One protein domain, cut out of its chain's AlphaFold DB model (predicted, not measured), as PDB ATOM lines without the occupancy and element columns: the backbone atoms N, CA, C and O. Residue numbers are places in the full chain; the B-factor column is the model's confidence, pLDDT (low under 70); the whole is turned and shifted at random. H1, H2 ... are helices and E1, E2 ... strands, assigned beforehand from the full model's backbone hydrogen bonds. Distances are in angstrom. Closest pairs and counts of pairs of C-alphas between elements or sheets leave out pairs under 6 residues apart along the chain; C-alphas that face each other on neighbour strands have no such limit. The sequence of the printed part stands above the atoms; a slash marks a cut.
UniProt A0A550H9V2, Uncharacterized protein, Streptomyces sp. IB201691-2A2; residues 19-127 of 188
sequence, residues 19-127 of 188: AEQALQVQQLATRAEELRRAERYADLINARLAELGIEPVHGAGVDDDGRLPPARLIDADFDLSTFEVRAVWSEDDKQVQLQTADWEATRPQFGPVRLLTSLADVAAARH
ATOM      1  N   ALA A  19      78.975 -41.041  39.494       91.62
ATOM      2  CA  ALA A  19      78.840 -42.192  40.385       91.62
ATOM      3  C   ALA A  19      79.864 -43.296  40.065       91.62
ATOM      4  O   ALA A  19      80.471 -43.849  40.980       91.62
ATOM      5  N   GLU A  20      80.112 -43.579  38.784       95.50
ATOM      6  CA  GLU A  20      81.135 -44.537  38.344       95.50
ATOM      7  C   GLU A  20      82.545 -44.078  38.724       95.50
ATOM      8  O   GLU A  20      83.343 -44.872  39.225       95.50
ATOM      9  N   GLN A  21      82.844 -42.786  38.568       93.62
ATOM     10  CA  GLN A  21      84.120 -42.222  39.002       93.62
ATOM     11  C   GLN A  21      84.300 -42.324  40.525       93.62
ATOM     12  O   GLN A  21      85.371 -42.710  40.996       93.62
ATOM     13  N   ALA A  22      83.257 -42.023  41.306       93.06
ATOM     14  CA  ALA A  22      83.290 -42.174  42.760       93.06
ATOM     15  C   ALA A  22      83.506 -43.639  43.177       93.06
ATOM     16  O   ALA A  22      84.308 -43.910  44.073       93.06
ATOM     17  N   LEU A  23      82.858 -44.585  42.488       94.06
ATOM     18  CA  LEU A  23      83.051 -46.015  42.711       94.06
ATOM     19  C   LEU A  23      84.496 -46.444  42.419       94.06
ATOM     20  O   LEU A  23      85.078 -47.180  43.211       94.06
ATOM     21  N   GLN A  24      85.105 -45.968  41.329       94.38
ATOM     22  CA  GLN A  24      86.508 -46.270  41.013       94.38
ATOM     23  C   GLN A  24      87.462 -45.753  42.095       94.38
ATOM     24  O   GLN A  24      88.351 -46.483  42.537       94.38
ATOM     25  N   VAL A  25      87.260 -44.520  42.571       94.75
ATOM     26  CA  VAL A  25      88.050 -43.951  43.676       94.75
ATOM     27  C   VAL A  25      87.888 -44.787  44.948       94.75
ATOM     28  O   VAL A  25      88.879 -45.095  45.609       94.75
ATOM     29  N   GLN A  26      86.661 -45.204  45.266       93.12
ATOM     30  CA  GLN A  26      86.389 -46.060  46.417       93.12
ATOM     31  C   GLN A  26      87.091 -47.419  46.291       93.12
ATOM     32  O   GLN A  26      87.743 -47.853  47.235       93.12
ATOM     33  N   GLN A  27      87.019 -48.065  45.124       94.06
ATOM     34  CA  GLN A  27      87.679 -49.350  44.871       94.06
ATOM     35  C   GLN A  27      89.200 -49.259  45.029       94.06
ATOM     36  O   GLN A  27      89.811 -50.148  45.623       94.06
ATOM     37  N   LEU A  28      89.818 -48.181  44.535       93.12
ATOM     38  CA  LEU A  28      91.252 -47.942  44.709       93.12
ATOM     39  C   LEU A  28      91.618 -47.746  46.184       93.12
ATOM     40  O   LEU A  28      92.602 -48.321  46.649       93.12
ATOM     41  N   ALA A  29      90.818 -46.981  46.928       92.62
ATOM     42  CA  ALA A  29      91.033 -46.768  48.355       92.62
ATOM     43  C   ALA A  29      90.913 -48.077  49.156       92.62
ATOM     44  O   ALA A  29      91.769 -48.352  49.995       92.62
ATOM     45  N   THR A  30      89.902 -48.902  48.863       92.94
ATOM     46  CA  THR A  30      89.720 -50.218  49.492       92.94
ATOM     47  C   THR A  30      90.910 -51.133  49.222       92.94
ATOM     48  O   THR A  30      91.484 -51.657  50.172       92.94
ATOM     49  N   ARG A  31      91.353 -51.255  47.963       90.38
ATOM     50  CA  ARG A  31      92.524 -52.082  47.618       90.38
ATOM     51  C   ARG A  31      93.796 -51.617  48.324       90.38
ATOM     52  O   ARG A  31      94.566 -52.438  48.807       90.38
ATOM     53  N   ALA A  32      94.015 -50.305  48.411       91.56
ATOM     54  CA  ALA A  32      95.174 -49.759  49.111       91.56
ATOM     55  C   ALA A  32      95.145 -50.057  50.622       91.56
ATOM     56  O   ALA A  32      96.199 -50.216  51.235       91.56
ATOM     57  N   GLU A  33      93.958 -50.113  51.232       93.44
ATOM     58  CA  GLU A  33      93.796 -50.492  52.638       93.44
ATOM     59  C   GLU A  33      94.005 -51.994  52.856       93.44
ATOM     60  O   GLU A  33      94.688 -52.386  53.800       93.44
ATOM     61  N   GLU A  34      93.464 -52.834  51.971       92.56
ATOM     62  CA  GLU A  34      93.665 -54.289  51.997       92.56
ATOM     63  C   GLU A  34      95.147 -54.648  51.869       92.56
ATOM     64  O   GLU A  34      95.647 -55.446  52.660       92.56
ATOM     65  N   LEU A  35      95.869 -53.988  50.959       93.81
ATOM     66  CA  LEU A  35      97.310 -54.173  50.792       93.81
ATOM     67  C   LEU A  35      98.079 -53.808  52.069       93.81
ATOM     68  O   LEU A  35      98.831 -54.622  52.600       93.81
ATOM     69  N   ARG A  36      97.822 -52.618  52.629       94.50
ATOM     70  CA  ARG A  36      98.450 -52.175  53.889       94.50
ATOM     71  C   ARG A  36      98.126 -53.098  55.063       94.50
ATOM     72  O   ARG A  36      98.921 -53.235  55.995       94.50
ATOM     73  N   ARG A  37      96.939 -53.705  55.067       94.75
ATOM     74  CA  ARG A  37      96.557 -54.706  56.068       94.75
ATOM     75  C   ARG A  37      97.342 -56.002  55.874       94.75
ATOM     76  O   ARG A  37      97.865 -56.520  56.857       94.75
ATOM     77  N   ALA A  38      97.442 -56.492  54.642       94.31
ATOM     78  CA  ALA A  38      98.185 -57.699  54.300       94.31
ATOM     79  C   ALA A  38      99.672 -57.581  54.674       94.31
ATOM     80  O   ALA A  38     100.199 -58.468  55.342       94.31
ATOM     81  N   GLU A  39     100.313 -56.454  54.349       95.62
ATOM     82  CA  GLU A  39     101.699 -56.154  54.743       95.62
ATOM     83  C   GLU A  39     101.871 -56.207  56.264       95.62
ATOM     84  O   GLU A  39     102.731 -56.914  56.786       95.62
ATOM     85  N   ARG A  40     100.972 -55.549  57.002       96.44
ATOM     86  CA  ARG A  40     100.999 -55.561  58.469       96.44
ATOM     87  C   ARG A  40     100.858 -56.970  59.043       96.44
ATOM     88  O   ARG A  40     101.479 -57.287  60.053       96.44
ATOM     89  N   TYR A  41     100.012 -57.808  58.452       97.06
ATOM     90  CA  TYR A  41      99.842 -59.188  58.903       97.06
ATOM     91  C   TYR A  41     101.071 -60.038  58.595       97.06
ATOM     92  O   TYR A  41     101.463 -60.830  59.450       97.06
ATOM     93  N   ALA A  42     101.720 -59.833  57.446       97.44
ATOM     94  CA  ALA A  42     103.004 -60.459  57.149       97.44
ATOM     95  C   ALA A  42     104.051 -60.119  58.222       97.44
ATOM     96  O   ALA A  42     104.676 -61.022  58.781       97.44
ATOM     97  N   ASP A  43     104.173 -58.836  58.573       97.50
ATOM     98  CA  ASP A  43     105.109 -58.365  59.598       97.50
ATOM     99  C   ASP A  43     104.824 -58.987  60.968       97.50
ATOM    100  O   ASP A  43     105.740 -59.465  61.636       97.50
ATOM    101  N   LEU A  44     103.552 -59.037  61.381       97.75
ATOM    102  CA  LEU A  44     103.150 -59.640  62.655       97.75
ATOM    103  C   LEU A  44     103.451 -61.143  62.708       97.75
ATOM    104  O   LEU A  44     103.912 -61.640  63.738       97.75
ATOM    105  N   ILE A  45     103.217 -61.867  61.608       97.94
ATOM    106  CA  ILE A  45     103.551 -63.291  61.511       97.94
ATOM    107  C   ILE A  45     105.063 -63.475  61.640       97.94
ATOM    108  O   ILE A  45     105.516 -64.224  62.504       97.94
ATOM    109  N   ASN A  46     105.848 -62.767  60.828       97.62
ATOM    110  CA  ASN A  46     107.301 -62.920  60.799       97.62
ATOM    111  C   ASN A  46     107.955 -62.500  62.124       97.62
ATOM    112  O   ASN A  46     108.851 -63.193  62.603       97.62
ATOM    113  N   ALA A  47     107.476 -61.426  62.757       97.75
ATOM    114  CA  ALA A  47     107.943 -61.004  64.076       97.75
ATOM    115  C   ALA A  47     107.695 -62.092  65.126       97.75
ATOM    116  O   ALA A  47     108.604 -62.452  65.873       97.75
ATOM    117  N   ARG A  48     106.493 -62.684  65.141       97.81
ATOM    118  CA  ARG A  48     106.158 -63.751  66.086       97.81
ATOM    119  C   ARG A  48     106.991 -65.015  65.870       97.81
ATOM    120  O   ARG A  48     107.369 -65.670  66.839       97.81
ATOM    121  N   LEU A  49     107.274 -65.367  64.617       97.81
ATOM    122  CA  LEU A  49     108.157 -66.488  64.292       97.81
ATOM    123  C   LEU A  49     109.586 -66.218  64.782       97.81
ATOM    124  O   LEU A  49     110.166 -67.069  65.453       97.81
ATOM    125  N   ALA A  50     110.108 -65.012  64.542       97.38
ATOM    126  CA  ALA A  50     111.435 -64.605  64.994       97.38
ATOM    127  C   ALA A  50     111.565 -64.596  66.528       97.38
ATOM    128  O   ALA A  50     112.557 -65.092  67.058       97.38
ATOM    129  N   GLU A  51     110.553 -64.108  67.256       97.56
ATOM    130  CA  GLU A  51     110.504 -64.155  68.729       97.56
ATOM    131  C   GLU A  51     110.644 -65.578  69.283       97.56
ATOM    132  O   GLU A  51     111.249 -65.788  70.333       97.56
ATOM    133  N   LEU A  52     110.067 -66.557  68.583       97.19
ATOM    134  CA  LEU A  52     110.100 -67.968  68.960       97.19
ATOM    135  C   LEU A  52     111.329 -68.707  68.408       97.19
ATOM    136  O   LEU A  52     111.463 -69.907  68.648       97.19
ATOM    137  N   GLY A  53     112.213 -68.017  67.677       96.88
ATOM    138  CA  GLY A  53     113.379 -68.616  67.027       96.88
ATOM    139  C   GLY A  53     113.017 -69.581  65.894       96.88
ATOM    140  O   GLY A  53     113.748 -70.539  65.652       96.88
ATOM    141  N   ILE A  54     111.872 -69.374  65.239       96.06
ATOM    142  CA  ILE A  54     111.405 -70.196  64.121       96.06
ATOM    143  C   ILE A  54     111.858 -69.551  62.813       96.06
ATOM    144  O   ILE A  54     111.415 -68.455  62.471       96.06
ATOM    145  N   GLU A  55     112.685 -70.264  62.053       96.25
ATOM    146  CA  GLU A  55     113.027 -69.907  60.676       96.25
ATOM    147  C   GLU A  55     112.065 -70.622  59.713       96.25
ATOM    148  O   GLU A  55     112.105 -71.850  59.611       96.25
ATOM    149  N   PRO A  56     111.154 -69.901  59.035       95.81
ATOM    150  CA  PRO A  56     110.233 -70.525  58.099       95.81
ATOM    151  C   PRO A  56     110.946 -70.928  56.800       95.81
ATOM    152  O   PRO A  56     111.817 -70.211  56.312       95.81
ATOM    153  N   VAL A  57     110.496 -72.021  56.176       94.44
ATOM    154  CA  VAL A  57     110.882 -72.394  54.798       94.44
ATOM    155  C   VAL A  57     110.528 -71.267  53.826       94.44
ATOM    156  O   VAL A  57     111.280 -70.960  52.901       94.44
ATOM    157  N   HIS A  58     109.374 -70.633  54.047       95.19
ATOM    158  CA  HIS A  58     108.973 -69.425  53.343       95.19
ATOM    159  C   HIS A  58     108.285 -68.463  54.311       95.19
ATOM    160  O   HIS A  58     107.284 -68.826  54.927       95.19
ATOM    161  N   GLY A  59     108.816 -67.250  54.459       94.75
ATOM    162  CA  GLY A  59     108.206 -66.217  55.300       94.75
ATOM    163  C   GLY A  59     106.843 -65.763  54.773       94.75
ATOM    164  O   GLY A  59     106.507 -65.996  53.613       94.75
ATOM    165  N   ALA A  60     106.059 -65.102  55.624       95.25
ATOM    166  CA  ALA A  60     104.860 -64.418  55.155       95.25
ATOM    167  C   ALA A  60     105.279 -63.168  54.370       95.25
ATOM    168  O   ALA A  60     106.187 -62.446  54.783       95.25
ATOM    169  N   GLY A  61     104.611 -62.898  53.258       94.19
ATOM    170  CA  GLY A  61     104.864 -61.725  52.428       94.19
ATOM    171  C   GLY A  61     103.692 -61.494  51.496       94.19
ATOM    172  O   GLY A  61     102.897 -62.403  51.292       94.19
ATOM    173  N   VAL A  62     103.561 -60.282  50.967       93.44
ATOM    174  CA  VAL A  62     102.529 -59.983  49.974       93.44
ATOM    175  C   VAL A  62     103.067 -60.300  48.581       93.44
ATOM    176  O   VAL A  62     104.189 -59.911  48.260       93.44
ATOM    177  N   ASP A  63     102.295 -61.035  47.783       90.75
ATOM    178  CA  ASP A  63     102.644 -61.366  46.399       90.75
ATOM    179  C   ASP A  63     102.270 -60.246  45.407       90.75
ATOM    180  O   ASP A  63     101.660 -59.237  45.767       90.75
ATOM    181  N   ASP A  64     102.635 -60.428  44.135       87.69
ATOM    182  CA  ASP A  64     102.367 -59.456  43.064       87.69
ATOM    183  C   ASP A  64     100.861 -59.207  42.832       87.69
ATOM    184  O   ASP A  64     100.476 -58.164  42.300       87.69
ATOM    185  N   ASP A  65     100.001 -60.138  43.262       87.25
ATOM    186  CA  ASP A  65      98.540 -60.022  43.201       87.25
ATOM    187  C   ASP A  65      97.957 -59.289  44.431       87.25
ATOM    188  O   ASP A  65      96.736 -59.124  44.540       87.25
ATOM    189  N   GLY A  66      98.802 -58.850  45.371       85.19
ATOM    190  CA  GLY A  66      98.388 -58.199  46.613       85.19
ATOM    191  C   GLY A  66      97.813 -59.165  47.651       85.19
ATOM    192  O   GLY A  66      97.160 -58.730  48.603       85.19
ATOM    193  N   ARG A  67      98.008 -60.476  47.481       89.62
ATOM    194  CA  ARG A  67      97.553 -61.497  48.429       89.62
ATOM    195  C   ARG A  67      98.642 -61.783  49.446       89.62
ATOM    196  O   ARG A  67      99.824 -61.658  49.158       89.62
ATOM    197  N   LEU A  68      98.229 -62.220  50.632       92.50
ATOM    198  CA  LEU A  68      99.124 -62.678  51.691       92.50
ATOM    199  C   LEU A  68      99.165 -64.212  51.715       92.50
ATOM    200  O   LEU A  68      98.326 -64.826  52.385       92.50
ATOM    201  N   PRO A  69     100.091 -64.870  50.996       91.19
ATOM    202  CA  PRO A  69     100.392 -66.268  51.244       91.19
ATOM    203  C   PRO A  69     100.795 -66.495  52.716       91.19
ATOM    204  O   PRO A  69     101.549 -65.704  53.289       91.19
ATOM    205  N   PRO A  70     100.320 -67.587  53.343       92.56
ATOM    206  CA  PRO A  70     100.764 -67.990  54.674       92.56
ATOM    207  C   PRO A  70     102.277 -68.229  54.740       92.56
ATOM    208  O   PRO A  70     102.866 -68.730  53.778       92.56
ATOM    209  N   ALA A  71     102.884 -67.997  55.908       95.88
ATOM    210  CA  ALA A  71     104.253 -68.443  56.151       95.88
ATOM    211  C   ALA A  71     104.289 -69.973  56.210       95.88
ATOM    212  O   ALA A  71     103.507 -70.596  56.930       95.88
ATOM    213  N   ARG A  72     105.206 -70.592  55.477       95.50
ATOM    214  CA  ARG A  72     105.390 -72.042  55.464       95.50
ATOM    215  C   ARG A  72     106.496 -72.424  56.429       95.50
ATOM    216  O   ARG A  72     107.633 -71.992  56.260       95.50
ATOM    217  N   LEU A  73     106.157 -73.226  57.431       94.12
ATOM    218  CA  LEU A  73     107.092 -73.608  58.485       94.12
ATOM    219  C   LEU A  73     107.752 -74.950  58.188       94.12
ATOM    220  O   LEU A  73     108.950 -75.098  58.384       94.12
ATOM    221  N   ILE A  74     106.960 -75.922  57.735       90.25
ATOM    222  CA  ILE A  74     107.394 -77.301  57.499       90.25
ATOM    223  C   ILE A  74     106.637 -77.828  56.281       90.25
ATOM    224  O   ILE A  74     105.414 -77.688  56.235       90.25
ATOM    225  N   ASP A  75     107.343 -78.431  55.324       85.56
ATOM    226  CA  ASP A  75     106.731 -79.145  54.199       85.56
ATOM    227  C   ASP A  75     106.164 -80.503  54.651       85.56
ATOM    228  O   ASP A  75     106.626 -81.098  55.626       85.56
ATOM    229  N   ALA A  76     105.160 -81.015  53.938       78.12
ATOM    230  CA  ALA A  76     104.663 -82.363  54.196       78.12
ATOM    231  C   ALA A  76     105.760 -83.409  53.936       78.12
ATOM    232  O   ALA A  76     106.466 -83.348  52.929       78.12
ATOM    233  N   ASP A  77     105.854 -84.400  54.822       74.56
ATOM    234  CA  ASP A  77     106.706 -85.576  54.637       74.56
ATOM    235  C   ASP A  77     105.812 -86.816  54.603       74.56
ATOM    236  O   ASP A  77     105.187 -87.181  55.609       74.56
ATOM    237  N   PHE A  78     105.721 -87.411  53.413       64.81
ATOM    238  CA  PHE A  78     104.844 -88.540  53.114       64.81
ATOM    239  C   PHE A  78     105.336 -89.845  53.734       64.81
ATOM    240  O   PHE A  78     104.512 -90.648  54.172       64.81
ATOM    241  N   ASP A  79     106.652 -90.029  53.823       65.31
ATOM    242  CA  ASP A  79     107.249 -91.239  54.387       65.31
ATOM    243  C   ASP A  79     107.025 -91.280  55.903       65.31
ATOM    244  O   ASP A  79     106.807 -92.342  56.488       65.31
ATOM    245  N   LEU A  80     106.991 -90.104  56.536       63.75
ATOM    246  CA  LEU A  80     106.737 -89.949  57.968       63.75
ATOM    247  C   LEU A  80     105.271 -89.650  58.318       63.75
ATOM    248  O   LEU A  80     104.963 -89.444  59.491       63.75
ATOM    249  N   SER A  81     104.363 -89.637  57.332       67.75
ATOM    250  CA  SER A  81     102.931 -89.339  57.525       67.75
ATOM    251  C   SER A  81     102.684 -88.048  58.316       67.75
ATOM    252  O   SER A  81     101.879 -88.014  59.249       67.75
ATOM    253  N   THR A  82     103.397 -86.978  57.964       70.12
ATOM    254  CA  THR A  82     103.303 -85.696  58.670       70.12
ATOM    255  C   THR A  82     102.778 -84.571  57.792       70.12
ATOM    256  O   THR A  82     103.080 -84.506  56.600       70.12
ATOM    257  N   PHE A  83     101.994 -83.677  58.395       79.75
ATOM    258  CA  PHE A  83     101.314 -82.605  57.677       79.75
ATOM    259  C   PHE A  83     102.235 -81.409  57.406       79.75
ATOM    260  O   PHE A  83     103.097 -81.075  58.220       79.75
ATOM    261  N   GLU A  84     101.991 -80.727  56.285       89.06
ATOM    262  CA  GLU A  84     102.522 -79.382  56.048       89.06
ATOM    263  C   GLU A  84     101.959 -78.426  57.106       89.06
ATOM    264  O   GLU A  84     100.748 -78.419  57.356       89.06
ATOM    265  N   VAL A  85     102.823 -77.602  57.702       92.94
ATOM    266  CA  VAL A  85     102.432 -76.618  58.718       92.94
ATOM    267  C   VAL A  85     102.645 -75.211  58.179       92.94
ATOM    268  O   VAL A  85     103.758 -74.820  57.813       92.94
ATOM    269  N   ARG A  86     101.565 -74.429  58.178       95.56
ATOM    270  CA  ARG A  86     101.554 -73.014  57.800       95.56
ATOM    271  C   ARG A  86     101.169 -72.135  58.979       95.56
ATOM    272  O   ARG A  86     100.406 -72.556  59.841       95.56
ATOM    273  N   ALA A  87     101.659 -70.903  58.988       97.00
ATOM    274  CA  ALA A  87     101.293 -69.862  59.933       97.00
ATOM    275  C   ALA A  87     100.540 -68.731  59.219       97.00
ATOM    276  O   ALA A  87     100.995 -68.200  58.203       97.00
ATOM    277  N   VAL A  88      99.390 -68.360  59.775       96.56
ATOM    278  CA  VAL A  88      98.525 -67.268  59.305       96.56
ATOM    279  C   VAL A  88      98.193 -66.324  60.452       96.56
ATOM    280  O   VAL A  88      98.279 -66.700  61.618       96.56
ATOM    281  N   TRP A  89      97.777 -65.102  60.139       96.81
ATOM    282  CA  TRP A  89      97.241 -64.182  61.137       96.81
ATOM    283  C   TRP A  89      95.749 -64.456  61.365       96.81
ATOM    284  O   TRP A  89      94.966 -64.404  60.418       96.81
ATOM    285  N   SER A  90      95.350 -64.727  62.610       95.31
ATOM    286  CA  SER A  90      93.939 -64.783  63.006       95.31
ATOM    287  C   SER A  90      93.464 -63.380  63.375       95.31
ATOM    288  O   SER A  90      93.928 -62.789  64.355       95.31
ATOM    289  N   GLU A  91      92.532 -62.825  62.594       92.88
ATOM    290  CA  GLU A  91      91.896 -61.552  62.945       92.88
ATOM    291  C   GLU A  91      91.027 -61.672  64.203       92.88
ATOM    292  O   GLU A  91      90.931 -60.691  64.941       92.88
ATOM    293  N   ASP A  92      90.436 -62.833  64.472       93.19
ATOM    294  CA  ASP A  92      89.566 -63.034  65.632       93.19
ATOM    295  C   ASP A  92      90.385 -63.128  66.924       93.19
ATOM    296  O   ASP A  92      90.115 -62.418  67.892       93.19
ATOM    297  N   ASP A  93      91.451 -63.934  66.908       94.06
ATOM    298  CA  ASP A  93      92.299 -64.170  68.084       94.06
ATOM    299  C   ASP A  93      93.400 -63.111  68.256       94.06
ATOM    300  O   ASP A  93      94.074 -63.073  69.285       94.06
ATOM    301  N   LYS A  94      93.613 -62.258  67.242       95.62
ATOM    302  CA  LYS A  94      94.720 -61.285  67.170       95.62
ATOM    303  C   LYS A  94      96.087 -61.932  67.433       95.62
ATOM    304  O   LYS A  94      96.941 -61.357  68.108       95.62
ATOM    305  N   GLN A  95      96.288 -63.132  66.892       96.50
ATOM    306  CA  GLN A  95      97.506 -63.918  67.066       96.50
ATOM    307  C   GLN A  95      97.800 -64.764  65.824       96.50
ATOM    308  O   GLN A  95      96.927 -65.010  64.991       96.50
ATOM    309  N   VAL A  96      99.042 -65.238  65.704       97.06
ATOM    310  CA  VAL A  96      99.408 -66.239  64.702       97.06
ATOM    311  C   VAL A  96      98.719 -67.568  65.011       97.06
ATOM    312  O   VAL A  96      98.819 -68.095  66.120       97.06
ATOM    313  N   GLN A  97      98.052 -68.119  64.007       97.25
ATOM    314  CA  GLN A  97      97.381 -69.406  64.022       97.25
ATOM    315  C   GLN A  97      98.101 -70.368  63.077       97.25
ATOM    316  O   GLN A  97      98.519 -69.998  61.980       97.25
ATOM    317  N   LEU A  98      98.246 -71.612  63.515       96.50
ATOM    318  CA  LEU A  98      98.784 -72.701  62.724       96.50
ATOM    319  C   LEU A  98      97.664 -73.389  61.952       96.50
ATOM    320  O   LEU A  98      96.587 -73.669  62.494       96.50
ATOM    321  N   GLN A  99      97.955 -73.680  60.693       94.44
ATOM    322  CA  GLN A  99      97.094 -74.422  59.793       94.44
ATOM    323  C   GLN A  99      97.826 -75.637  59.245       94.44
ATOM    324  O   GLN A  99      99.014 -75.568  58.925       94.44
ATOM    325  N   THR A 100      97.084 -76.725  59.090       91.19
ATOM    326  CA  THR A 100      97.524 -77.918  58.368       91.19
ATOM    327  C   THR A 100      96.512 -78.253  57.290       91.19
ATOM    328  O   THR A 100      95.370 -77.786  57.324       91.19
ATOM    329  N   ALA A 101      96.936 -79.031  56.303       83.19
ATOM    330  CA  ALA A 101      96.040 -79.580  55.303       83.19
ATOM    331  C   ALA A 101      95.943 -81.087  55.446       83.19
ATOM    332  O   ALA A 101      96.896 -81.752  55.847       83.19
ATOM    333  N   ASP A 102      94.798 -81.619  55.046       69.44
ATOM    334  CA  ASP A 102      94.682 -83.040  54.788       69.44
ATOM    335  C   ASP A 102      95.402 -83.414  53.492       69.44
ATOM    336  O   ASP A 102      95.186 -82.810  52.437       69.44
ATOM    337  N   TRP A 103      96.283 -84.402  53.607       65.06
ATOM    338  CA  TRP A 103      97.144 -84.871  52.528       65.06
ATOM    339  C   TRP A 103      96.424 -85.861  51.597       65.06
ATOM    340  O   TRP A 103      96.942 -86.139  50.516       65.06
ATOM    341  N   GLU A 104      95.240 -86.380  51.960       60.44
ATOM    342  CA  GLU A 104      94.477 -87.311  51.107       60.44
ATOM    343  C   GLU A 104      93.777 -86.629  49.925       60.44
ATOM    344  O   GLU A 104      93.387 -87.281  48.950       60.44
ATOM    345  N   ALA A 105      93.634 -85.304  49.975       60.31
ATOM    346  CA  ALA A 105      92.988 -84.541  48.924       60.31
ATOM    347  C   ALA A 105      93.964 -84.203  47.786       60.31
ATOM    348  O   ALA A 105      95.025 -83.622  47.994       60.31
ATOM    349  N   THR A 106      93.544 -84.423  46.534       61.59
ATOM    350  CA  THR A 106      94.269 -83.966  45.325       61.59
ATOM    351  C   THR A 106      94.482 -82.444  45.303       61.59
ATOM    352  O   THR A 106      95.330 -81.931  44.576       61.59
ATOM    353  N   ARG A 107      93.687 -81.707  46.087       68.81
ATOM    354  CA  ARG A 107      93.862 -80.284  46.376       68.81
ATOM    355  C   ARG A 107      93.794 -80.094  47.894       68.81
ATOM    356  O   ARG A 107      92.679 -80.043  48.416       68.81
ATOM    357  N   PRO A 108      94.941 -80.025  48.592       72.38
ATOM    358  CA  PRO A 108      94.964 -79.891  50.042       72.38
ATOM    359  C   PRO A 108      94.245 -78.609  50.466       72.38
ATOM    360  O   PRO A 108      94.577 -77.513  50.005       72.38
ATOM    361  N   GLN A 109      93.237 -78.751  51.324       80.00
ATOM    362  CA  GLN A 109      92.558 -77.619  51.944       80.00
ATOM    363  C   GLN A 109      93.151 -77.399  53.330       80.00
ATOM    364  O   GLN A 109      93.131 -78.302  54.165       80.00
ATOM    365  N   PHE A 110      93.686 -76.203  53.553       86.94
ATOM    366  CA  PHE A 110      94.269 -75.828  54.833       86.94
ATOM    367  C   PHE A 110      93.182 -75.362  55.791       86.94
ATOM    368  O   PHE A 110      92.270 -74.630  55.403       86.94
ATOM    369  N   GLY A 111      93.304 -75.781  57.042       89.75
ATOM    370  CA  GLY A 111      92.386 -75.416  58.103       89.75
ATOM    371  C   GLY A 111      93.105 -75.163  59.423       89.75
ATOM    372  O   GLY A 111      94.208 -75.677  59.626       89.75
ATOM    373  N   PRO A 112      92.511 -74.369  60.329       92.19
ATOM    374  CA  PRO A 112      93.078 -74.102  61.640       92.19
ATOM    375  C   PRO A 112      93.211 -75.369  62.478       92.19
ATOM    376  O   PRO A 112      92.302 -76.204  62.533       92.19
ATOM    377  N   VAL A 113      94.326 -75.449  63.199       92.19
ATOM    378  CA  VAL A 113      94.561 -76.480  64.216       92.19
ATOM    379  C   VAL A 113      94.786 -75.887  65.603       92.19
ATOM    380  O   VAL A 113      94.190 -76.364  66.567       92.19
ATOM    381  N   ARG A 114      95.577 -74.811  65.719       93.94
ATOM    382  CA  ARG A 114      95.928 -74.195  67.012       93.94
ATOM    383  C   ARG A 114      96.514 -72.792  66.869       93.94
ATOM    384  O   ARG A 114      96.901 -72.395  65.777       93.94
ATOM    385  N   LEU A 115      96.637 -72.066  67.979       97.00
ATOM    386  CA  LEU A 115      97.395 -70.811  68.051       97.00
ATOM    387  C   LEU A 115      98.888 -71.082  68.284       97.00
ATOM    388  O   LEU A 115      99.255 -72.060  68.932       97.00
ATOM    389  N   LEU A 116      99.750 -70.207  67.764       97.19
ATOM    390  CA  LEU A 116     101.200 -70.291  67.932       97.19
ATOM    391  C   LEU A 116     101.643 -69.569  69.215       97.19
ATOM    392  O   LEU A 116     101.939 -68.366  69.228       97.19
ATOM    393  N   THR A 117     101.719 -70.323  70.310       96.88
ATOM    394  CA  THR A 117     102.142 -69.797  71.617       96.88
ATOM    395  C   THR A 117     103.597 -70.134  71.931       96.88
ATOM    396  O   THR A 117     104.276 -69.347  72.590       96.88
ATOM    397  N   SER A 118     104.095 -71.253  71.404       96.62
ATOM    398  CA  SER A 118     105.431 -71.783  71.662       96.62
ATOM    399  C   SER A 118     105.981 -72.565  70.466       96.62
ATOM    400  O   SER A 118     105.240 -72.957  69.567       96.62
ATOM    401  N   LEU A 119     107.281 -72.868  70.486       94.75
ATOM    402  CA  LEU A 119     107.908 -73.745  69.491       94.75
ATOM    403  C   LEU A 119     107.280 -75.155  69.471       94.75
ATOM    404  O   LEU A 119     107.145 -75.762  68.409       94.75
ATOM    405  N   ALA A 120     106.849 -75.662  70.631       94.69
ATOM    406  CA  ALA A 120     106.225 -76.981  70.751       94.69
ATOM    407  C   ALA A 120     104.901 -77.082  69.974       94.69
ATOM    408  O   ALA A 120     104.540 -78.168  69.518       94.69
ATOM    409  N   ASP A 121     104.210 -75.958  69.762       95.88
ATOM    410  CA  ASP A 121     102.970 -75.932  68.988       95.88
ATOM    411  C   ASP A 121     103.196 -76.309  67.528       95.88
ATOM    412  O   ASP A 121     102.356 -76.986  66.949       95.88
ATOM    413  N   VAL A 122     104.340 -75.951  66.941       92.81
ATOM    414  CA  VAL A 122     104.663 -76.333  65.558       92.81
ATOM    415  C   VAL A 122     104.816 -77.850  65.444       92.81
ATOM    416  O   VAL A 122     104.236 -78.470  64.551       92.81
ATOM    417  N   ALA A 123     105.545 -78.463  66.382       90.81
ATOM    418  CA  ALA A 123     105.739 -79.910  66.410       90.81
ATOM    419  C   ALA A 123     104.417 -80.654  66.630       90.81
ATOM    420  O   ALA A 123     104.152 -81.663  65.986       90.81
ATOM    421  N   ALA A 124     103.562 -80.143  67.511       90.38
ATOM    422  CA  ALA A 124     102.288 -80.775  67.796       90.38
ATOM    423  C   ALA A 124     101.253 -80.539  66.674       90.38
ATOM    424  O   ALA A 124     100.481 -81.445  66.368       90.38
ATOM    425  N   ALA A 125     101.269 -79.382  66.001       91.56
ATOM    426  CA  ALA A 125     100.446 -79.116  64.816       91.56
ATOM    427  C   ALA A 125     100.742 -80.097  63.675       91.56
ATOM    428  O   ALA A 125      99.823 -80.536  62.995       91.56
ATOM    429  N   ARG A 126     102.003 -80.515  63.509       87.94
ATOM    430  CA  ARG A 126     102.438 -81.483  62.483       87.94
ATOM    431  C   ARG A 126     101.718 -82.841  62.549       87.94
ATOM    432  O   ARG A 126     101.754 -83.593  61.575       87.94
ATOM    433  N   HIS A 127     101.059 -83.144  63.667       84.12
ATOM    434  CA  HIS A 127     100.290 -84.370  63.893       84.12
ATOM    435  C   HIS A 127      98.776 -84.131  64.024       84.12
ATOM    436  O   HIS A 127      98.029 -85.069  64.300       84.12
TER     437      HIS A 127
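This is residues 19 to 127 of the 188 residues of an uncharacterized protein of Streptomyces sp. IB201691-2A2 (UniProt A0A550H9V2). A strongly twisted sheet of four strands has the long helix H1, through its residues 38 to 49, and the short helix H2 packed on one face, in two layers; residues 19 to 30 of H1 stick out as an arm. The 109 printed residues run H1, E1, E2, E3, E4, H2, class mixed; the strands form a meander, each the antiparallel neighbour of the one before. The whole is loose, radius of gyration of the C-alphas 16.3 A, spanning 57 by 35 by 24 A.

Start at H1, residues 19 to 51, over E2, residues 85 to 90; their closest C-alphas, Tyr 41 and Trp 89, are 6.1 A apart. E1, residues 71 to 74, forms a hairpin with E2: N 71 and O 87 are 3.0 A apart, within hydrogen-bond range. Next find E3, residues 95 to 101, with N 88 and O 97 at 2.9 A, then E4, residues 110 to 115, with N 98 and O 114 at 2.7 A. H2, residues 119 to 125, is on the sheet at a height of 8.5 A; its C-alpha 125 is 6.5 A from C-alpha 113 of E4, their closest pair. H1 and H2 are apart. Each O i to N i+4 pair of H1 is within hydrogen-bond range, and 2 of 3 in H2.

Find C-alpha 19 at (78.840, -42.192, 40.385); H1 runs 47.8 A from there. E3 spans 19.6 A. H2 ends at C-alpha 125, (100.446, -79.116, 64.816).

The printed part has no cut. The link from H1 to E1, residues 52 to 70, is long. Look for pLDDT under 70 at residues 78 to 81 and 102 to 107.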